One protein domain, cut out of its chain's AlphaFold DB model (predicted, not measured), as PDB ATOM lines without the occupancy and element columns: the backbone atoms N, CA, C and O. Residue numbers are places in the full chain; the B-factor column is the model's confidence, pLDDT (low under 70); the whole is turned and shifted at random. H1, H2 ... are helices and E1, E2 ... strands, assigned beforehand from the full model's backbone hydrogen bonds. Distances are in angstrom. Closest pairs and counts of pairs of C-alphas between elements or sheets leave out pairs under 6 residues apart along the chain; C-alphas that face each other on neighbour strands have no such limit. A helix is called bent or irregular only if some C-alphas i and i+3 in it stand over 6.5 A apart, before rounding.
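Overview. This is residues 6 to 156 of the 156 residues of an uncharacterized protein of Runella slithyformis (strain ATCC 29530 / DSM 19594 / LMG 11500 / NCIMB 11436 / LSU 4) (UniProt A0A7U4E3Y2). A strongly twisted sheet of six short strands makes one side of the domain, with the hairpin E1 and E2 at one edge, and two helices, H2 and H3, stand side by side on the far side, running opposite ways. Between them the small two-strand sheet E4 and E7 and the stretch 68 to 69 fill the middle, while H1 lies by the six-strand sheet, away from the other helices. The printed part has 151 residues with three named helices and eight named strands, in the order E1 E2 H1 E3 E4 E5 E6 H2 E7 E8 H3. The larger sheet, E1 E2 E6 E5 E8 E3, is mixed, the smaller parallel, and the class is mixed, helices and strands. The whole is compact, with a radius of gyration of the C-alphas of 15.6 A and spans of 40 by 39 by 31 A.

Along the chain. E1, residues 6 to 8, begins at C-alpha 6 (-37.491, 51.014, -22.074), and E2 is residues 11 to 14. H1, residues 16 to 24, is 12.2 A long. E3 is residues 28 to 30, E4 35 to 38, and E5 47 to 51, 13.4 A. E6, residues 57 to 63, is 16.8 A long. H2, residues 72 to 86, is 16.3 A long and begins at C-alpha 72 (-53.799, 33.263, -36.443). E7 is residues 106 to 108 and E8 119 to 122. H3, residues 132 to 154, is 27.4 A long and ends at C-alpha 154 (-51.124, 27.906, -46.351). H2 and H3 are irregular: C-alphas 77 and 80 are 8.5 A apart, as are 137 and 140. H3 has a kink of 81 degrees near residue 139.

Arrangement. E1 and E2 are an antiparallel hairpin, with N 6 and O 13 at 2.9 A. E2 is antiparallel to E6, N 14 and O 57 at 2.9 A. The hairpin E5 and E6 has N 47 and O 63 at 2.8 A. E8 is parallel to E5, N 120 and O 48 at 3.0 A, and to the edge strand E3, N 29 and O 119 at 2.8 A. H1 is on this sheet, over none of its strands; its closest C-alphas to E3 are Leu 22 and Ile 28, 6.1 A. E4 and E7 are parallel, N 107 and O 36 at 2.8 A. The closest C-alphas of E4 and H3 are Gly 35 and His 143, 7.0 A. H2 and H3 touch, closest at the C-alphas of Phe 74 and Asn 146, 5.6 A, at a shallow tilt of 21 degrees, opposite ways. Every O i to N i+4 pair of H1 is within hydrogen-bond range, against 9 of 11 in H2 and 17 of 19 in H3.

Size, cuts and confidence. The C-alphas farthest apart are Asp 9 and Ser 102, 43.2 A. The printed part has no cut. The link H2 to E7, residues 87 to 105, is long. Mean pLDDT of the printed part is 94.9; residues 155 to 156 are under 70.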
ATOM      1  N   TYR A   6     -37.030  49.686 -22.482       95.25
ATOM      2  CA  TYR A   6     -37.491  51.014 -22.074       95.25
ATOM      3  C   TYR A   6     -39.016  51.045 -21.993       95.25
ATOM      4  O   TYR A   6     -39.690  50.277 -22.674       95.25
ATOM      5  N   GLU A   7     -39.563  51.941 -21.178       95.94
ATOM      6  CA  GLU A   7     -41.009  52.137 -21.065       95.94
ATOM      7  C   GLU A   7     -41.448  53.367 -21.871       95.94
ATOM      8  O   GLU A   7     -40.797  54.416 -21.828       95.94
ATOM      9  N   ARG A   8     -42.568  53.253 -22.588       94.69
ATOM     10  CA  ARG A   8     -43.280  54.389 -23.181       94.69
ATOM     11  C   ARG A   8     -44.783  54.146 -23.104       94.69
ATOM     12  O   ARG A   8     -45.256  53.091 -23.512       94.69
ATOM     13  N   ASP A   9     -45.519  55.124 -22.581       93.31
ATOM     14  CA  ASP A   9     -46.982  55.073 -22.433       93.31
ATOM     15  C   ASP A   9     -47.489  53.817 -21.687       93.31
ATOM     16  O   ASP A   9     -48.541  53.268 -22.009       93.31
ATOM     17  N   GLY A  10     -46.729  53.344 -20.688       92.19
ATOM     18  CA  GLY A  10     -47.056  52.151 -19.900       92.19
ATOM     19  C   GLY A  10     -46.774  50.813 -20.597       92.19
ATOM     20  O   GLY A  10     -47.160  49.767 -20.080       92.19
ATOM     21  N   ILE A  11     -46.113  50.827 -21.758       93.81
ATOM     22  CA  ILE A  11     -45.705  49.632 -22.503       93.81
ATOM     23  C   ILE A  11     -44.181  49.516 -22.442       93.81
ATOM     24  O   ILE A  11     -43.468  50.492 -22.675       93.81
ATOM     25  N   ASN A  12     -43.678  48.315 -22.150       96.56
ATOM     26  CA  ASN A  12     -42.248  48.016 -22.214       96.56
ATOM     27  C   ASN A  12     -41.845  47.629 -23.638       96.56
ATOM     28  O   ASN A  12     -42.544  46.865 -24.298       96.56
ATOM     29  N   PHE A  13     -40.692  48.104 -24.092       97.50
ATOM     30  CA  PHE A  13     -40.142  47.850 -25.418       97.50
ATOM     31  C   PHE A  13     -38.717  47.328 -25.298       97.50
ATOM     32  O   PHE A  13     -37.891  47.939 -24.619       97.50
ATOM     33  N   LEU A  14     -38.397  46.236 -25.991       97.38
ATOM     34  CA  LEU A  14     -37.010  45.798 -26.133       97.38
ATOM     35  C   LEU A  14     -36.216  46.822 -26.950       97.38
ATOM     36  O   LEU A  14     -36.708  47.371 -27.938       97.38
ATOM     37  N   THR A  15     -34.958  47.051 -26.572       96.50
ATOM     38  CA  THR A  15     -34.048  47.834 -27.417       96.50
ATOM     39  C   THR A  15     -33.627  47.022 -28.647       96.50
ATOM     40  O   THR A  15     -33.607  45.788 -28.628       96.50
ATOM     41  N   ALA A  16     -33.210  47.698 -29.721       94.94
ATOM     42  CA  ALA A  16     -32.652  47.016 -30.891       94.94
ATOM     43  C   ALA A  16     -31.418  46.157 -30.537       94.94
ATOM     44  O   ALA A  16     -31.247  45.069 -31.083       94.94
ATOM     45  N   ASN A  17     -30.596  46.606 -29.579       95.50
ATOM     46  CA  ASN A  17     -29.452  45.840 -29.073       95.50
ATOM     47  C   ASN A  17     -29.896  44.570 -28.339       95.50
ATOM     48  O   ASN A  17     -29.308  43.509 -28.546       95.50
ATOM     49  N   ALA A  18     -30.947  44.657 -27.518       96.19
ATOM     50  CA  ALA A  18     -31.517  43.501 -26.839       96.19
ATOM     51  C   ALA A  18     -32.045  42.466 -27.841       96.19
ATOM     52  O   ALA A  18     -31.730  41.283 -27.721       96.19
ATOM     53  N   VAL A  19     -32.779  42.897 -28.872       96.31
ATOM     54  CA  VAL A  19     -33.258  41.993 -29.931       96.31
ATOM     55  C   VAL A  19     -32.091  41.373 -30.699       96.31
ATOM     56  O   VAL A  19     -32.078  40.158 -30.891       96.31
ATOM     57  N   ALA A  20     -31.078  42.159 -31.076       95.62
ATOM     58  CA  ALA A  20     -29.886  41.648 -31.752       95.62
ATOM     59  C   ALA A  20     -29.161  40.580 -30.915       95.62
ATOM     60  O   ALA A  20     -28.807  39.525 -31.441       95.62
ATOM     61  N   TYR A  21     -29.020  40.808 -29.606       95.81
ATOM     62  CA  TYR A  21     -28.471  39.823 -28.676       95.81
ATOM     63  C   TYR A  21     -29.319  38.544 -28.631       95.81
ATOM     64  O   TYR A  21     -28.787  37.441 -28.766       95.81
ATOM     65  N   LEU A  22     -30.645  38.663 -28.495       96.56
ATOM     66  CA  LEU A  22     -31.544  37.506 -28.485       96.56
ATOM     67  C   LEU A  22     -31.458  36.701 -29.795       96.56
ATOM     68  O   LEU A  22     -31.464  35.468 -29.754       96.56
ATOM     69  N   MET A  23     -31.335  37.372 -30.945       95.50
ATOM     70  CA  MET A  23     -31.132  36.726 -32.248       95.50
ATOM     71  C   MET A  23     -29.782  36.003 -32.322       95.50
ATOM     72  O   MET A  23     -29.736  34.832 -32.701       95.50
ATOM     73  N   GLU A  24     -28.691  36.665 -31.925       96.19
ATOM     74  CA  GLU A  24     -27.336  36.097 -31.925       96.19
ATOM     75  C   GLU A  24     -27.255  34.836 -31.054       96.19
ATOM     76  O   GLU A  24     -26.694  33.816 -31.462       96.19
ATOM     77  N   GLN A  25     -27.889  34.875 -29.882       95.94
ATOM     78  CA  GLN A  25     -27.942  33.753 -28.946       95.94
ATOM     79  C   GLN A  25     -28.991  32.688 -29.315       95.94
ATOM     80  O   GLN A  25     -29.120  31.687 -28.603       95.94
ATOM     81  N   LYS A  26     -29.736  32.869 -30.417       96.38
ATOM     82  CA  LYS A  26     -30.832  31.982 -30.859       96.38
ATOM     83  C   LYS A  26     -31.886  31.762 -29.766       96.38
ATOM     84  O   LYS A  26     -32.348  30.644 -29.540       96.38
ATOM     85  N   LEU A  27     -32.236  32.840 -29.068       97.25
ATOM     86  CA  LEU A  27     -33.196  32.847 -27.964       97.25
ATOM     87  C   LEU A  27     -34.607  33.246 -28.396       97.25
ATOM     88  O   LEU A  27     -35.511  33.192 -27.574       97.25
ATOM     89  N   ILE A  28     -34.820  33.622 -29.657       97.69
ATOM     90  CA  ILE A  28     -36.151  33.935 -30.186       97.69
ATOM     91  C   ILE A  28     -36.763  32.678 -30.794       97.69
ATOM     92  O   ILE A  28     -36.156  32.022 -31.642       97.69
ATOM     93  N   VAL A  29     -37.981  32.364 -30.366       97.88
ATOM     94  CA  VAL A  29     -38.831  31.336 -30.961       97.88
ATOM     95  C   VAL A  29     -39.934  32.034 -31.744       97.88
ATOM     96  O   VAL A  29     -40.657  32.869 -31.207       97.88
ATOM     97  N   GLU A  30     -40.072  31.675 -33.015       96.38
ATOM     98  CA  GLU A  30     -41.209  32.052 -33.851       96.38
ATOM     99  C   GLU A  30     -42.250  30.930 -33.828       96.38
ATOM    100  O   GLU A  30     -41.909  29.752 -33.965       96.38
ATOM    101  N   ALA A  31     -43.530  31.279 -33.690       94.75
ATOM    102  CA  ALA A  31     -44.605  30.291 -33.594       94.75
ATOM    103  C   ALA A  31     -45.826  30.610 -34.479       94.75
ATOM    104  O   ALA A  31     -46.960  30.614 -33.990       94.75
ATOM    105  N   PRO A  32     -45.648  30.826 -35.798       95.38
ATOM    106  CA  PRO A  32     -46.764  31.173 -36.681       95.38
ATOM    107  C   PRO A  32     -47.821  30.059 -36.754       95.38
ATOM    108  O   PRO A  32     -49.008  30.336 -36.885       95.38
ATOM    109  N   LYS A  33     -47.394  28.798 -36.608       95.94
ATOM    110  CA  LYS A  33     -48.261  27.609 -36.582       95.94
ATOM    111  C   LYS A  33     -48.927  27.361 -35.228       95.94
ATOM    112  O   LYS A  33     -49.752  26.456 -35.130       95.94
ATOM    113  N   GLY A  34     -48.574  28.119 -34.193       97.31
ATOM    114  CA  GLY A  34     -48.972  27.796 -32.829       97.31
ATOM    115  C   GLY A  34     -48.376  26.475 -32.325       97.31
ATOM    116  O   GLY A  34     -47.502  25.881 -32.964       97.31
ATOM    117  N   GLY A  35     -48.845  26.019 -31.168       98.25
ATOM    118  CA  GLY A  35     -48.398  24.791 -30.514       98.25
ATOM    119  C   GLY A  35     -48.489  24.860 -28.991       98.25
ATOM    120  O   GLY A  35     -48.774  25.910 -28.421       98.25
ATOM    121  N   LEU A  36     -48.228  23.724 -28.346       98.62
ATOM    122  CA  LEU A  36     -48.130  23.634 -26.890       98.62
ATOM    123  C   LEU A  36     -46.808  24.252 -26.424       98.62
ATOM    124  O   LEU A  36     -45.740  23.869 -26.909       98.62
ATOM    125  N   ILE A  37     -46.870  25.179 -25.474       98.44
ATOM    126  CA  ILE A  37     -45.698  25.835 -24.900       98.44
ATOM    127  C   ILE A  37     -45.038  24.904 -23.887       98.44
ATOM    128  O   ILE A  37     -45.622  24.541 -22.868       98.44
ATOM    129  N   LEU A  38     -43.779  24.560 -24.146       97.56
ATOM    130  CA  LEU A  38     -42.887  23.997 -23.141       97.56
ATOM    131  C   LEU A  38     -41.988  25.107 -22.636       97.56
ATOM    132  O   LEU A  38     -41.064  25.520 -23.330       97.56
ATOM    133  N   GLY A  39     -42.250  25.592 -21.433       96.31
ATOM    134  CA  GLY A  39     -41.568  26.753 -20.886       96.31
ATOM    135  C   GLY A  39     -41.759  26.875 -19.377       96.31
ATOM    136  O   GLY A  39     -42.418  26.026 -18.779       96.31
ATOM    137  N   PRO A  40     -41.155  27.903 -18.766       95.44
ATOM    138  CA  PRO A  40     -41.335  28.211 -17.351       95.44
ATOM    139  C   PRO A  40     -42.786  28.580 -17.019       95.44
ATOM    140  O   PRO A  40     -43.516  29.128 -17.847       95.44
ATOM    141  N   SER A  41     -43.181  28.327 -15.776       93.31
ATOM    142  CA  SER A  41     -44.408  28.877 -15.188       93.31
ATOM    143  C   SER A  41     -44.284  30.384 -14.917       93.31
ATOM    144  O   SER A  41     -43.174  30.922 -14.844       93.31
ATOM    145  N   HIS A  42     -45.402  31.074 -14.662       91.25
ATOM    146  CA  HIS A  42     -45.367  32.475 -14.207       91.25
ATOM    147  C   HIS A  42     -44.555  32.667 -12.911       91.25
ATOM    148  O   HIS A  42     -43.827  33.645 -12.768       91.25
ATOM    149  N   ASN A  43     -44.580  31.695 -11.989       90.12
ATOM    150  CA  ASN A  43     -43.782  31.744 -10.752       90.12
ATOM    151  C   ASN A  43     -42.268  31.669 -11.009       90.12
ATOM    152  O   ASN A  43     -41.466  32.078 -10.171       90.12
ATOM    153  N   GLU A  44     -41.872  31.157 -12.171       90.38
ATOM    154  CA  GLU A  44     -40.488  31.118 -12.636       90.38
ATOM    155  C   GLU A  44     -40.170  32.310 -13.555       90.38
ATOM    156  O   GLU A  44     -39.075  32.392 -14.113       90.38
ATOM    157  N   GLY A  45     -41.095  33.265 -13.692       90.75
ATOM    158  CA  GLY A  45     -40.988  34.479 -14.501       90.75
ATOM    159  C   GLY A  45     -41.392  34.311 -15.965       90.75
ATOM    160  O   GLY A  45     -40.914  35.086 -16.788       90.75
ATOM    161  N   GLY A  46     -42.170  33.270 -16.281       94.81
ATOM    162  CA  GLY A  46     -42.901  33.120 -17.537       94.81
ATOM    163  C   GLY A  46     -42.068  33.163 -18.822       94.81
ATOM    164  O   GLY A  46     -40.832  33.113 -18.841       94.81
ATOM    165  N   VAL A  47     -42.791  33.217 -19.933       96.94
ATOM    166  CA  VAL A  47     -42.266  33.416 -21.278       96.94
ATOM    167  C   VAL A  47     -42.651  34.814 -21.724       96.94
ATOM    168  O   VAL A  47     -43.815  35.083 -22.009       96.94
ATOM    169  N   ASN A  48     -41.660  35.690 -21.846       97.06
ATOM    170  CA  ASN A  48     -41.895  37.015 -22.394       97.06
ATOM    171  C   ASN A  48     -42.212  36.946 -23.890       97.06
ATOM    172  O   ASN A  48     -41.542  36.246 -24.662       97.06
ATOM    173  N   VAL A  49     -43.211  37.730 -24.287       97.31
ATOM    174  CA  VAL A  49     -43.723  37.782 -25.651       97.31
ATOM    175  C   VAL A  49     -43.608  39.197 -26.184       97.31
ATOM    176  O   VAL A  49     -44.103  40.140 -25.567       97.31
ATOM    177  N   PHE A  50     -43.003  39.352 -27.356       97.19
ATOM    178  CA  PHE A  50     -42.913  40.643 -28.032       97.19
ATOM    179  C   PHE A  50     -43.388  40.560 -29.484       97.19
ATOM    180  O   PHE A  50     -43.594  39.477 -30.042       97.19
ATOM    181  N   ARG A  51     -43.588  41.722 -30.102       95.56
ATOM    182  CA  ARG A  51     -43.889  41.859 -31.534       95.56
ATOM    183  C   ARG A  51     -42.890  42.783 -32.198       95.56
ATOM    184  O   ARG A  51     -42.224  43.552 -31.523       95.56
ATOM    185  N   TRP A  52     -42.818  42.725 -33.522       93.31
ATOM    186  CA  TRP A  52     -42.146  43.749 -34.316       93.31
ATOM    187  C   TRP A  52     -43.198  44.673 -34.938       93.31
ATOM    188  O   TRP A  52     -43.922  44.281 -35.860       93.31
ATOM    189  N   GLU A  53     -43.281  45.903 -34.431       91.06
ATOM    190  CA  GLU A  53     -44.254  46.913 -34.850       91.06
ATOM    191  C   GLU A  53     -43.548  48.256 -35.082       91.06
ATOM    192  O   GLU A  53     -42.940  48.792 -34.169       91.06
ATOM    193  N   ASN A  54     -43.619  48.804 -36.303       88.38
ATOM    194  CA  ASN A  54     -43.074  50.127 -36.661       88.38
ATOM    195  C   ASN A  54     -41.613  50.373 -36.212       88.38
ATOM    196  O   ASN A  54     -41.311  51.428 -35.665       88.38
ATOM    197  N   ASP A  55     -40.725  49.402 -36.449       87.94
ATOM    198  CA  ASP A  55     -39.311  49.424 -36.021       87.94
ATOM    199  C   ASP A  55     -39.086  49.430 -34.500       87.94
ATOM    200  O   ASP A  55     -37.987  49.700 -34.017       87.94
ATOM    201  N   GLU A  56     -40.114  49.052 -33.745       94.31
ATOM    202  CA  GLU A  56     -40.074  48.889 -32.300       94.31
ATOM    203  C   GLU A  56     -40.496  47.480 -31.884       94.31
ATOM    204  O   GLU A  56     -41.073  46.705 -32.657       94.31
ATOM    205  N   PHE A  57     -40.186  47.154 -30.629       96.69
ATOM    206  CA  PHE A  57     -40.302  45.802 -30.098       96.69
ATOM    207  C   PHE A  57     -41.113  45.761 -28.796       96.69
ATOM    208  O   PHE A  57     -40.548  45.465 -27.738       96.69
ATOM    209  N   PRO A  58     -42.415  46.103 -28.826       96.88
ATOM    210  CA  PRO A  58     -43.245  46.086 -27.630       96.88
ATOM    211  C   PRO A  58     -43.333  44.673 -27.049       96.88
ATOM    212  O   PRO A  58     -43.588  43.706 -27.771       96.88
ATOM    213  N   ILE A  59     -43.167  44.573 -25.735       96.62
ATOM    214  CA  ILE A  59     -43.499  43.396 -24.938       96.62
ATOM    215  C   ILE A  59     -45.010  43.436 -24.718       96.62
ATOM    216  O   ILE A  59     -45.534  44.354 -24.091       96.62
ATOM    217  N   VAL A  60     -45.715  42.464 -25.288       95.00
ATOM    218  CA  VAL A  60     -47.182  42.486 -25.408       95.00
ATOM    219  C   VAL A  60     -47.881  41.526 -24.457       95.00
ATOM    220  O   VAL A  60     -49.076  41.678 -24.216       95.00
ATOM    221  N   ALA A  61     -47.166  40.523 -23.953       94.81
ATOM    222  CA  ALA A  61     -47.711  39.534 -23.040       94.81
ATOM    223  C   ALA A  61     -46.596  38.789 -22.297       94.81
ATOM    224  O   ALA A  61     -45.430  38.799 -22.702       94.81
ATOM    225  N   GLU A  62     -47.004  38.087 -21.250       96.19
ATOM    226  CA  GLU A  62     -46.254  37.003 -20.636       96.19
ATOM    227  C   GLU A  62     -47.130  35.750 -20.716       96.19
ATOM    228  O   GLU A  62     -48.302  35.804 -20.349       96.19
ATOM    229  N   PHE A  63     -46.581  34.654 -21.236       96.50
ATOM    230  CA  PHE A  63     -47.234  33.341 -21.283       96.50
ATOM    231  C   PHE A  63     -46.585  32.398 -20.270       96.50
ATOM    232  O   PHE A  63     -45.486  32.665 -19.780       96.50
ATOM    233  N   GLU A  64     -47.219  31.268 -19.992       95.44
ATOM    234  CA  GLU A  64     -46.643  30.212 -19.163       95.44
ATOM    235  C   GLU A  64     -46.541  28.865 -19.887       95.44
ATOM    236  O   GLU A  64     -47.176  28.593 -20.910       95.44
ATOM    237  N   GLY A  65     -45.683  27.995 -19.353       97.19
ATOM    238  CA  GLY A  65     -45.633  26.594 -19.745       97.19
ATOM    239  C   GLY A  65     -47.008  25.934 -19.657       97.19
ATOM    240  O   GLY A  65     -47.807  26.251 -18.778       97.19
ATOM    241  N   TRP A  66     -47.246  24.972 -20.549       97.81
ATOM    242  CA  TRP A  66     -48.491  24.208 -20.680       97.81
ATOM    243  C   TRP A  66     -49.677  24.953 -21.289       97.81
ATOM    244  O   TRP A  66     -50.720  24.335 -21.504       97.81
ATOM    245  N   GLU A  67     -49.525  26.225 -21.638       98.00
ATOM    246  CA  GLU A  67     -50.499  26.923 -22.470       98.00
ATOM    247  C   GLU A  67     -50.391  26.508 -23.939       98.00
ATOM    248  O   GLU A  67     -49.334  26.094 -24.428       98.00
ATOM    249  N   TYR A  68     -51.493  26.637 -24.672       98.50
ATOM    250  CA  TYR A  68     -51.531  26.368 -26.104       98.50
ATOM    251  C   TYR A  68     -51.683  27.666 -26.883       98.50
ATOM    252  O   TYR A  68     -52.673  28.382 -26.733       98.50
ATOM    253  N   LEU A  69     -50.729  27.950 -27.765       98.56
ATOM    254  CA  LEU A  69     -50.817  29.068 -28.692       98.56
ATOM    255  C   LEU A  69     -51.552  28.622 -29.956       98.56
ATOM    256  O   LEU A  69     -51.065  27.762 -30.689       98.56
ATOM    257  N   ALA A  70     -52.695  29.232 -30.249       98.31
ATOM    258  CA  ALA A  70     -53.383  29.056 -31.518       98.31
ATOM    259  C   ALA A  70     -52.680  29.840 -32.639       98.31
ATOM    260  O   ALA A  70     -52.141  30.933 -32.449       98.31
ATOM    261  N   ASN A  71     -52.706  29.293 -33.849       98.00
ATOM    262  CA  ASN A  71     -52.292  30.006 -35.047       98.00
ATOM    263  C   ASN A  71     -53.315  31.110 -35.391       98.00
ATOM    264  O   ASN A  71     -54.464  31.062 -34.929       98.00
ATOM    265  N   PRO A  72     -52.938  32.112 -36.202       97.19
ATOM    266  CA  PRO A  72     -53.799  33.263 -36.443       97.19
ATOM    267  C   PRO A  72     -55.083  32.936 -37.215       97.19
ATOM    268  O   PRO A  72     -56.112  33.566 -36.983       97.19
ATOM    269  N   PHE A  73     -55.070  31.933 -38.097       97.62
ATOM    270  CA  PHE A  73     -56.263  31.524 -38.842       97.62
ATOM    271  C   PHE A  73     -57.272  30.811 -37.942       97.62
ATOM    272  O   PHE A  73     -58.460  31.128 -37.974       97.62
ATOM    273  N   PHE A  74     -56.795  29.897 -37.092       97.81
ATOM    274  CA  PHE A  74     -57.635  29.234 -36.096       97.81
ATOM    275  C   PHE A  74     -58.215  30.250 -35.114       97.81
ATOM    276  O   PHE A  74     -59.417  30.245 -34.860       97.81
ATOM    277  N   THR A  75     -57.381  31.187 -34.656       97.69
ATOM    278  CA  THR A  75     -57.799  32.303 -33.799       97.69
ATOM    279  C   THR A  75     -58.920  33.117 -34.438       97.69
ATOM    280  O   THR A  75     -59.938  33.368 -33.798       97.69
ATOM    281  N   ALA A  76     -58.767  33.510 -35.704       97.00
ATOM    282  CA  ALA A  76     -59.762  34.315 -36.401       97.00
ATOM    283  C   ALA A  76     -61.090  33.568 -36.617       97.00
ATOM    284  O   ALA A  76     -62.155  34.162 -36.471       97.00
ATOM    285  N   GLN A  77     -61.035  32.278 -36.956       97.56
ATOM    286  CA  GLN A  77     -62.222  31.494 -37.301       97.56
ATOM    287  C   GLN A  77     -62.979  30.956 -36.072       97.56
ATOM    288  O   GLN A  77     -64.197  30.807 -36.137       97.56
ATOM    289  N   TYR A  78     -62.285  30.680 -34.963       97.69
ATOM    290  CA  TYR A  78     -62.844  30.011 -33.778       97.69
ATOM    291  C   TYR A  78     -62.814  30.879 -32.511       97.69
ATOM    292  O   TYR A  78     -62.988  30.351 -31.416       97.69
ATOM    293  N   SER A  79     -62.624  32.196 -32.624       96.69
ATOM    294  CA  SER A  79     -62.451  33.111 -31.480       96.69
ATOM    295  C   SER A  79     -63.464  32.903 -30.345       96.69
ATOM    296  O   SER A  79     -63.059  32.720 -29.203       96.69
ATOM    297  N   GLN A  80     -64.764  32.826 -30.652       97.25
ATOM    298  CA  GLN A  80     -65.818  32.602 -29.647       97.25
ATOM    299  C   GLN A  80     -65.701  31.245 -28.940       97.25
ATOM    300  O   GLN A  80     -65.959  31.131 -27.746       97.25
ATOM    301  N   GLN A  81     -65.322  30.194 -29.671       97.44
ATOM    302  CA  GLN A  81     -65.144  28.859 -29.095       97.44
ATOM    303  C   GLN A  81     -63.867  28.780 -28.262       97.44
ATOM    304  O   GLN A  81     -63.873  28.149 -27.209       97.44
ATOM    305  N   LEU A  82     -62.797  29.445 -28.699       97.81
ATOM    306  CA  LEU A  82     -61.561  29.563 -27.931       97.81
ATOM    307  C   LEU A  82     -61.800  30.327 -26.628       97.81
ATOM    308  O   LEU A  82     -61.346  29.878 -25.581       97.81
ATOM    309  N   GLU A  83     -62.573  31.411 -26.661       96.81
ATOM    310  CA  GLU A  83     -62.989  32.146 -25.466       96.81
ATOM    311  C   GLU A  83     -63.835  31.279 -24.520       96.81
ATOM    312  O   GLU A  83     -63.560  31.216 -23.319       96.81
ATOM    313  N   ALA A  84     -64.821  30.552 -25.054       96.94
ATOM    314  CA  ALA A  84     -65.658  29.652 -24.264       96.94
ATOM    315  C   ALA A  84     -64.832  28.549 -23.581       96.94
ATOM    316  O   ALA A  84     -64.990  28.314 -22.388       96.94
ATOM    317  N   ILE A  85     -63.903  27.919 -24.305       95.94
ATOM    318  CA  ILE A  85     -63.004  26.899 -23.748       95.94
ATOM    319  C   ILE A  85     -62.064  27.509 -22.706       95.94
ATOM    320  O   ILE A  85     -61.835  26.917 -21.651       95.94
ATOM    321  N   ASN A  86     -61.503  28.686 -22.986       95.88
ATOM    322  CA  ASN A  86     -60.545  29.343 -22.103       95.88
ATOM    323  C   ASN A  86     -61.187  29.866 -20.808       95.88
ATOM    324  O   ASN A  86     -60.488  30.040 -19.819       95.88
ATOM    325  N   SER A  87     -62.502  30.092 -20.801       95.44
ATOM    326  CA  SER A  87     -63.262  30.536 -19.625       95.44
ATOM    327  C   SER A  87     -63.829  29.393 -18.775       95.44
ATOM    328  O   SER A  87     -64.394  29.652 -17.715       95.44
ATOM    329  N   GLU A  88     -63.649  28.127 -19.179       94.62
ATOM    330  CA  GLU A  88     -64.050  26.963 -18.366       94.62
ATOM    331  C   GLU A  88     -63.306  26.883 -17.023       94.62
ATOM    332  O   GLU A  88     -63.793  26.249 -16.086       94.62
ATOM    333  N   PHE A  89     -62.129  27.508 -16.935       91.88
ATOM    334  CA  PHE A  89     -61.275  27.515 -15.754       91.88
ATOM    335  C   PHE A  89     -60.866  28.948 -15.416       91.88
ATOM    336  O   PHE A  89     -60.505  29.725 -16.292       91.88
ATOM    337  N   ASP A  90     -60.879  29.280 -14.127       86.88
ATOM    338  CA  ASP A  90     -60.513  30.606 -13.612       86.88
ATOM    339  C   ASP A  90     -59.015  30.745 -13.274       86.88
ATOM    340  O   ASP A  90     -58.582  31.776 -12.767       86.88
ATOM    341  N   GLY A  91     -58.223  29.697 -13.530       80.00
ATOM    342  CA  GLY A  91     -56.780  29.665 -13.277       80.00
ATOM    343  C   GLY A  91     -56.374  29.468 -11.812       80.00
ATOM    344  O   GLY A  91     -55.182  29.489 -11.510       80.00
ATOM    345  N   THR A  92     -57.321  29.250 -10.892       85.81
ATOM    346  CA  THR A  92     -57.019  29.116  -9.453       85.81
ATOM    347  C   THR A  92     -56.705  27.683  -9.022       85.81
ATOM    348  O   THR A  92     -56.084  27.461  -7.979       85.81
ATOM    349  N   ALA A  93     -57.125  26.698  -9.816       87.88
ATOM    350  CA  ALA A  93     -56.907  25.295  -9.510       87.88
ATOM    351  C   ALA A  93     -55.410  24.925  -9.597       87.88
ATOM    352  O   ALA A  93     -54.701  25.394 -10.491       87.88
ATOM    353  N   PRO A  94     -54.912  24.032  -8.722       91.00
ATOM    354  CA  PRO A  94     -53.590  23.444  -8.893       91.00
ATOM    355  C   PRO A  94     -53.483  22.742 -10.246       91.00
ATOM    356  O   PRO A  94     -54.393  22.020 -10.659       91.00
ATOM    357  N   PHE A  95     -52.362  22.935 -10.932       93.56
ATOM    358  CA  PHE A  95     -52.078  22.267 -12.195       93.56
ATOM    359  C   PHE A  95     -51.128  21.095 -11.978       93.56
ATOM    360  O   PHE A  95     -50.171  21.196 -11.213       93.56
ATOM    361  N   THR A  96     -51.408  19.977 -12.643       93.31
ATOM    362  CA  THR A  96     -50.535  18.801 -12.651       93.31
ATOM    363  C   THR A  96     -50.089  18.549 -14.079       93.31
ATOM    364  O   THR A  96     -50.923  18.365 -14.968       93.31
ATOM    365  N   GLU A  97     -48.774  18.542 -14.274       94.12
ATOM    366  CA  GLU A  97     -48.148  18.199 -15.546       94.12
ATOM    367  C   GLU A  97     -48.562  16.797 -16.001       94.12
ATOM    368  O   GLU A  97     -48.818  15.906 -15.187       94.12
ATOM    369  N   TYR A  98     -48.637  16.599 -17.312       95.44
ATOM    370  CA  TYR A  98     -49.137  15.366 -17.906       95.44
ATOM    371  C   TYR A  98     -48.248  14.904 -19.057       95.44
ATOM    372  O   TYR A  98     -47.495  15.681 -19.643       95.44
ATOM    373  N   GLU A  99     -48.334  13.617 -19.389       96.69
ATOM    374  CA  GLU A  99     -47.628  13.080 -20.547       96.69
ATOM    375  C   GLU A  99     -48.205  13.667 -21.834       96.69
ATOM    376  O   GLU A  99     -49.397  13.549 -22.117       96.69
ATOM    377  N   ILE A 100     -47.343  14.308 -22.619       97.06
ATOM    378  CA  ILE A 100     -47.752  14.957 -23.858       97.06
ATOM    379  C   ILE A 100     -47.798  13.913 -24.978       97.06
ATOM    380  O   ILE A 100     -46.788  13.239 -25.214       97.06
ATOM    381  N   PRO A 101     -48.915  13.795 -25.718       95.62
ATOM    382  CA  PRO A 101     -48.985  12.909 -26.872       95.62
ATOM    383  C   PRO A 101     -47.924  13.263 -27.927       95.62
ATOM    384  O   PRO A 101     -47.675  14.430 -28.230       95.62
ATOM    385  N   SER A 102     -47.301  12.252 -28.536       95.00
ATOM    386  CA  SER A 102     -46.155  12.440 -29.446       95.00
ATOM    387  C   SER A 102     -46.481  13.199 -30.736       95.00
ATOM    388  O   SER A 102     -45.576  13.639 -31.440       95.00
ATOM    389  N   ASN A 103     -47.762  13.308 -31.088       94.75
ATOM    390  CA  ASN A 103     -48.238  14.033 -32.264       94.75
ATOM    391  C   ASN A 103     -48.402  15.540 -32.022       94.75
ATOM    392  O   ASN A 103     -48.695  16.256 -32.974       94.75
ATOM    393  N   ILE A 104     -48.244  16.026 -30.790       97.75
ATOM    394  CA  ILE A 104     -48.434  17.439 -30.464       97.75
ATOM    395  C   ILE A 104     -47.219  18.255 -30.907       97.75
ATOM    396  O   ILE A 104     -46.076  17.957 -30.567       97.75
ATOM    397  N   GLN A 105     -47.477  19.337 -31.641       97.00
ATOM    398  CA  GLN A 105     -46.461  20.334 -31.965       97.00
ATOM    399  C   GLN A 105     -46.090  21.126 -30.710       97.00
ATOM    400  O   GLN A 105     -46.950  21.748 -30.083       97.00
ATOM    401  N   LEU A 106     -44.796  21.134 -30.404       98.00
ATOM    402  CA  LEU A 106     -44.221  21.789 -29.237       98.00
ATOM    403  C   LEU A 106     -43.520  23.091 -29.628       98.00
ATOM    404  O   LEU A 106     -42.815  23.152 -30.639       98.00
ATOM    405  N   LEU A 107     -43.666  24.105 -28.782       98.06
ATOM    406  CA  LEU A 107     -42.888  25.337 -28.791       98.06
ATOM    407  C   LEU A 107     -41.915  25.276 -27.609       98.06
ATOM    408  O   LEU A 107     -42.300  25.522 -26.468       98.06
ATOM    409  N   ASP A 108     -40.662  24.888 -27.866       97.38
ATOM    410  CA  ASP A 108     -39.656  24.732 -26.808       97.38
ATOM    411  C   ASP A 108     -39.053  26.083 -26.401       97.38
ATOM    412  O   ASP A 108     -38.044  26.544 -26.950       97.38
ATOM    413  N   LEU A 109     -39.680  26.686 -25.399       98.06
ATOM    414  CA  LEU A 109     -39.340  27.947 -24.747       98.06
ATOM    415  C   LEU A 109     -38.610  27.741 -23.407       98.06
ATOM    416  O   LEU A 109     -38.355  28.705 -22.683       98.06
ATOM    417  N   ARG A 110     -38.207  26.506 -23.080       96.88
ATOM    418  CA  ARG A 110     -37.362  26.237 -21.909       96.88
ATOM    419  C   ARG A 110     -36.012  26.947 -22.061       96.88
ATOM    420  O   ARG A 110     -35.523  27.072 -23.195       96.88
ATOM    421  N   PRO A 111     -35.380  27.361 -20.945       94.81
ATOM    422  CA  PRO A 111     -34.039  27.920 -20.981       94.81
ATOM    423  C   PRO A 111     -33.067  27.023 -21.751       94.81
ATOM    424  O   PRO A 111     -33.171  25.793 -21.725       94.81
ATOM    425  N   ASN A 112     -32.121  27.634 -22.461       93.56
ATOM    426  CA  ASN A 112     -31.086  26.875 -23.157       93.56
ATOM    427  C   ASN A 112     -30.123  26.195 -22.153       93.56
ATOM    428  O   ASN A 112     -30.223  26.373 -20.941       93.56
ATOM    429  N   GLN A 113     -29.138  25.443 -22.652       91.62
ATOM    430  CA  GLN A 113     -28.162  24.736 -21.801       91.62
ATOM    431  C   GLN A 113     -27.318  25.658 -20.900       91.62
ATOM    432  O   GLN A 113     -26.725  25.192 -19.933       91.62
ATOM    433  N   GLN A 114     -27.260  26.955 -21.207       92.12
ATOM    434  CA  GLN A 114     -26.566  27.974 -20.419       92.12
ATOM    435  C   GLN A 114     -27.504  28.680 -19.423       92.12
ATOM    436  O   GLN A 114     -27.092  29.626 -18.758       92.12
ATOM    437  N   GLY A 115     -28.769  28.252 -19.330       91.88
ATOM    438  CA  GLY A 115     -29.788  28.866 -18.479       91.88
ATOM    439  C   GLY A 115     -30.365  30.172 -19.032       91.88
ATOM    440  O   GLY A 115     -31.090  30.861 -18.319       91.88
ATOM    441  N   LEU A 116     -30.073  30.530 -20.287       93.75
ATOM    442  CA  LEU A 116     -30.614  31.740 -20.906       93.75
ATOM    443  C   LEU A 116     -32.071  31.518 -21.315       93.75
ATOM    444  O   LEU A 116     -32.401  30.529 -21.978       93.75
ATOM    445  N   ARG A 117     -32.932  32.459 -20.926       94.81
ATOM    446  CA  ARG A 117     -34.368  32.430 -21.217       94.81
ATOM    447  C   ARG A 117     -34.628  32.701 -22.692       94.81
ATOM    448  O   ARG A 117     -34.032  33.609 -23.274       94.81
ATOM    449  N   LYS A 118     -35.549  31.934 -23.270       97.00
ATOM    450  CA  LYS A 118     -36.058  32.177 -24.618       97.00
ATOM    451  C   LYS A 118     -37.244  33.136 -24.573       97.00
ATOM    452  O   LYS A 118     -37.944  33.223 -23.568       97.00
ATOM    453  N   TRP A 119     -37.443  33.834 -25.677       97.62
ATOM    454  CA  TRP A 119     -38.513  34.790 -25.908       97.62
ATOM    455  C   TRP A 119     -39.364  34.313 -27.075       97.62
ATOM    456  O   TRP A 119     -38.851  33.719 -28.026       97.62
ATOM    457  N   LEU A 120     -40.658  34.594 -27.013       98.12
ATOM    458  CA  LEU A 120     -41.577  34.340 -28.111       98.12
ATOM    459  C   LEU A 120     -41.772  35.632 -28.907       98.12
ATOM    460  O   LEU A 120     -42.062  36.679 -28.327       98.12
ATOM    461  N   ILE A 121     -41.652  35.555 -30.230       97.12
ATOM    462  CA  ILE A 121     -42.084  36.638 -31.116       97.12
ATOM    463  C   ILE A 121     -43.385  36.241 -31.815       97.12
ATOM    464  O   ILE A 121     -43.489  35.165 -32.414       97.12
ATOM    465  N   LEU A 122     -44.390  37.112 -31.727       95.44
ATOM    466  CA  LEU A 122     -45.651  36.954 -32.451       95.44
ATOM    467  C   LEU A 122     -45.649  37.776 -33.740       95.44
ATOM    468  O   LEU A 122     -45.051  38.851 -33.824       95.44
ATOM    469  N   GLY A 123     -46.361  37.269 -34.746       90.19
ATOM    470  CA  GLY A 123     -46.625  38.013 -35.973       90.19
ATOM    471  C   GLY A 123     -47.633  39.152 -35.771       90.19
ATOM    472  O   GLY A 123     -48.163  39.368 -34.684       90.19
ATOM    473  N   LYS A 124     -47.943  39.864 -36.863       88.38
ATOM    474  CA  LYS A 124     -48.930  40.964 -36.859       88.38
ATOM    475  C   LYS A 124     -50.368  40.496 -36.627       88.38
ATOM    476  O   LYS A 124     -51.192  41.256 -36.129       88.38
ATOM    477  N   ALA A 125     -50.692  39.275 -37.049       91.69
ATOM    478  CA  ALA A 125     -52.026  38.719 -36.885       91.69
ATOM    479  C   ALA A 125     -52.241  38.256 -35.438       91.69
ATOM    480  O   ALA A 125     -51.330  37.722 -34.809       91.69
ATOM    481  N   ALA A 126     -53.455  38.450 -34.923       91.62
ATOM    482  CA  ALA A 126     -53.808  38.018 -33.577       91.62
ATOM    483  C   ALA A 126     -53.690  36.494 -33.441       91.62
ATOM    484  O   ALA A 126     -54.123  35.750 -34.320       91.62
ATOM    485  N   GLN A 127     -53.136  36.047 -32.319       95.94
ATOM    486  CA  GLN A 127     -53.039  34.646 -31.928       95.94
ATOM    487  C   GLN A 127     -53.600  34.504 -30.516       95.94
ATOM    488  O   GLN A 127     -53.268  35.309 -29.645       95.94
ATOM    489  N   TRP A 128     -54.469  33.520 -30.305       96.31
ATOM    490  CA  TRP A 128     -55.080  33.254 -29.007       96.31
ATOM    491  C   TRP A 128     -54.175  32.357 -28.161       96.31
ATOM    492  O   TRP A 128     -53.641  31.373 -28.673       96.31
ATOM    493  N   ILE A 129     -54.042  32.663 -26.873       97.31
ATOM    494  CA  ILE A 129     -53.388  31.799 -25.887       97.31
ATOM    495  C   ILE A 129     -54.461  31.114 -25.037       97.31
ATOM    496  O   ILE A 129     -55.394  31.763 -24.559       97.31
ATOM    497  N   ILE A 130     -54.386  29.791 -24.921       97.75
ATOM    498  CA  ILE A 130     -55.325  28.988 -24.142       97.75
ATOM    499  C   ILE A 130     -54.616  28.564 -22.860       97.75
ATOM    500  O   ILE A 130     -53.560  27.934 -22.920       97.75
ATOM    501  N   ASN A 131     -55.218  28.876 -21.712       96.62
ATOM    502  CA  ASN A 131     -54.671  28.591 -20.393       96.62
ATOM    503  C   ASN A 131     -54.381  27.092 -20.224       96.62
ATOM    504  O   ASN A 131     -55.002  26.232 -20.862       96.62
ATOM    505  N   ARG A 132     -53.456  26.762 -19.325       96.81
ATOM    506  CA  ARG A 132     -52.967  25.390 -19.122       96.81
ATOM    507  C   ARG A 132     -54.042  24.351 -18.774       96.81
ATOM    508  O   ARG A 132     -53.935  23.205 -19.206       96.81
ATOM    509  N   HIS A 133     -55.093  24.720 -18.039       96.50
ATOM    510  CA  HIS A 133     -56.151  23.784 -17.635       96.50
ATOM    511  C   HIS A 133     -57.076  23.453 -18.806       96.50
ATOM    512  O   HIS A 133     -57.346  22.281 -19.085       96.50
ATOM    513  N   SER A 134     -57.496  24.481 -19.543       97.06
ATOM    514  CA  SER A 134     -58.244  24.316 -20.789       97.06
ATOM    515  C   SER A 134     -57.419  23.555 -21.823       97.06
ATOM    516  O   SER A 134     -57.932  22.647 -22.475       97.06
ATOM    517  N   THR A 135     -56.125  23.862 -21.922       97.62
ATOM    518  CA  THR A 135     -55.191  23.141 -22.787       97.62
ATOM    519  C   THR A 135     -55.137  21.663 -22.429       97.62
ATOM    520  O   THR A 135     -55.362  20.837 -23.303       97.62
ATOM    521  N   GLN A 136     -54.927  21.306 -21.159       97.12
ATOM    522  CA  GLN A 136     -54.888  19.908 -20.719       97.12
ATOM    523  C   GLN A 136     -56.165  19.140 -21.082       97.12
ATOM    524  O   GLN A 136     -56.093  18.007 -21.551       97.12
ATOM    525  N   LYS A 137     -57.337  19.753 -20.884       97.06
ATOM    526  CA  LYS A 137     -58.627  19.114 -21.171       97.06
ATOM    527  C   LYS A 137     -58.891  18.942 -22.670       97.06
ATOM    528  O   LYS A 137     -59.524  17.963 -23.061       97.06
ATOM    529  N   HIS A 138     -58.434  19.883 -23.497       97.81
ATOM    530  CA  HIS A 138     -58.823  19.990 -24.911       97.81
ATOM    531  C   HIS A 138     -57.657  19.834 -25.899       97.81
ATOM    532  O   HIS A 138     -57.833  20.113 -27.085       97.81
ATOM    533  N   LEU A 139     -56.480  19.385 -25.444       98.19
ATOM    534  CA  LEU A 139     -55.229  19.409 -26.214       98.19
ATOM    535  C   LEU A 139     -55.355  18.768 -27.597       98.19
ATOM    536  O   LEU A 139     -54.930  19.361 -28.587       98.19
ATOM    537  N   ASP A 140     -55.957  17.581 -27.678       97.31
ATOM    538  CA  ASP A 140     -56.096  16.856 -28.943       97.31
ATOM    539  C   ASP A 140     -56.941  17.632 -29.955       97.31
ATOM    540  O   ASP A 140     -56.576  17.729 -31.129       97.31
ATOM    541  N   TRP A 141     -58.056  18.213 -29.503       97.75
ATOM    542  CA  TRP A 141     -58.932  19.011 -30.358       97.75
ATOM    543  C   TRP A 141     -58.248  20.309 -30.785       97.75
ATOM    544  O   TRP A 141     -58.174  20.587 -31.983       97.75
ATOM    545  N   LEU A 142     -57.684  21.051 -29.822       98.38
ATOM    546  CA  LEU A 142     -56.935  22.281 -30.080       98.38
ATOM    547  C   LEU A 142     -55.849  22.021 -31.116       98.38
ATOM    548  O   LEU A 142     -55.783  22.710 -32.130       98.38
ATOM    549  N   HIS A 143     -55.034  20.990 -30.900       98.25
ATOM    550  CA  HIS A 143     -53.926  20.678 -31.780       98.25
ATOM    551  C   HIS A 143     -54.390  20.251 -33.169       98.25
ATOM    552  O   HIS A 143     -53.951  20.839 -34.159       98.25
ATOM    553  N   LYS A 144     -55.296  19.275 -33.261       97.88
ATOM    554  CA  LYS A 144     -55.774  18.760 -34.545       97.88
ATOM    555  C   LYS A 144     -56.416  19.862 -35.391       97.88
ATOM    556  O   LYS A 144     -56.000  20.071 -36.528       97.88
ATOM    557  N   THR A 145     -57.375  20.597 -34.831       97.94
ATOM    558  CA  THR A 145     -58.107  21.638 -35.565       97.94
ATOM    559  C   THR A 145     -57.199  22.807 -35.940       97.94
ATOM    560  O   THR A 145     -57.262  23.294 -37.070       97.94
ATOM    561  N   ASN A 146     -56.283  23.210 -35.053       98.12
ATOM    562  CA  ASN A 146     -55.284  24.225 -35.367       98.12
ATOM    563  C   ASN A 146     -54.429  23.822 -36.585       98.12
ATOM    564  O   ASN A 146     -54.258  24.627 -37.501       98.12
ATOM    565  N   GLN A 147     -53.922  22.582 -36.632       96.75
ATOM    566  CA  GLN A 147     -53.109  22.108 -37.761       96.75
ATOM    567  C   GLN A 147     -53.910  21.976 -39.062       96.75
ATOM    568  O   GLN A 147     -53.411  22.353 -40.123       96.75
ATOM    569  N   GLU A 148     -55.151  21.486 -38.992       96.81
ATOM    570  CA  GLU A 148     -56.044  21.373 -40.154       96.81
ATOM    571  C   GLU A 148     -56.308  22.744 -40.791       96.81
ATOM    572  O   GLU A 148     -56.134  22.915 -42.001       96.81
ATOM    573  N   ILE A 149     -56.648  23.750 -39.977       96.44
ATOM    574  CA  ILE A 149     -56.903  25.113 -40.462       96.44
ATOM    575  C   ILE A 149     -55.634  25.719 -41.055       96.44
ATOM    576  O   ILE A 149     -55.680  26.265 -42.158       96.44
ATOM    577  N   TRP A 150     -54.492  25.584 -40.371       95.50
ATOM    578  CA  TRP A 150     -53.217  26.071 -40.899       95.50
ATOM    579  C   TRP A 150     -52.907  25.469 -42.275       95.50
ATOM    580  O   TRP A 150     -52.584  26.195 -43.217       95.50
ATOM    581  N   GLY A 151     -53.039  24.144 -42.401       94.50
ATOM    582  CA  GLY A 151     -52.810  23.426 -43.653       94.50
ATOM    583  C   GLY A 151     -53.734  23.887 -44.779       94.50
ATOM    584  O   GLY A 151     -53.269  24.063 -45.899       94.50
ATOM    585  N   SER A 152     -55.009  24.156 -44.483       93.50
ATOM    586  CA  SER A 152     -55.970  24.646 -45.483       93.50
ATOM    587  C   SER A 152     -55.654  26.052 -46.006       93.50
ATOM    588  O   SER A 152     -55.873  26.330 -47.182       93.50
ATOM    589  N   MET A 153     -55.104  26.926 -45.156       90.44
ATOM    590  CA  MET A 153     -54.857  28.334 -45.491       90.44
ATOM    591  C   MET A 153     -53.500  28.577 -46.153       90.44
ATOM    592  O   MET A 153     -53.353  29.519 -46.926       90.44
ATOM    593  N   VAL A 154     -52.498  27.753 -45.834       85.00
ATOM    594  CA  VAL A 154     -51.124  27.906 -46.351       85.00
ATOM    595  C   VAL A 154     -50.794  26.862 -47.426       85.00
ATOM    596  O   VAL A 154     -49.825  27.021 -48.160       85.00
ATOM    597  N   GLY A 155     -51.594  25.797 -47.539       65.75
ATOM    598  CA  GLY A 155     -51.428  24.705 -48.501       65.75
ATOM    599  C   GLY A 155     -52.212  24.850 -49.812       65.75
ATOM    600  O   GLY A 155     -52.543  23.823 -50.401       65.75
ATOM    601  N   SER A 156     -52.522  26.079 -50.249       48.59
ATOM    602  CA  SER A 156     -53.151  26.385 -51.554       48.59
ATOM    603  C   SER A 156     -52.140  26.913 -52.564       48.59
ATOM    604  O   SER A 156     -51.430  27.878 -52.205       48.59
TER     605      SER A 156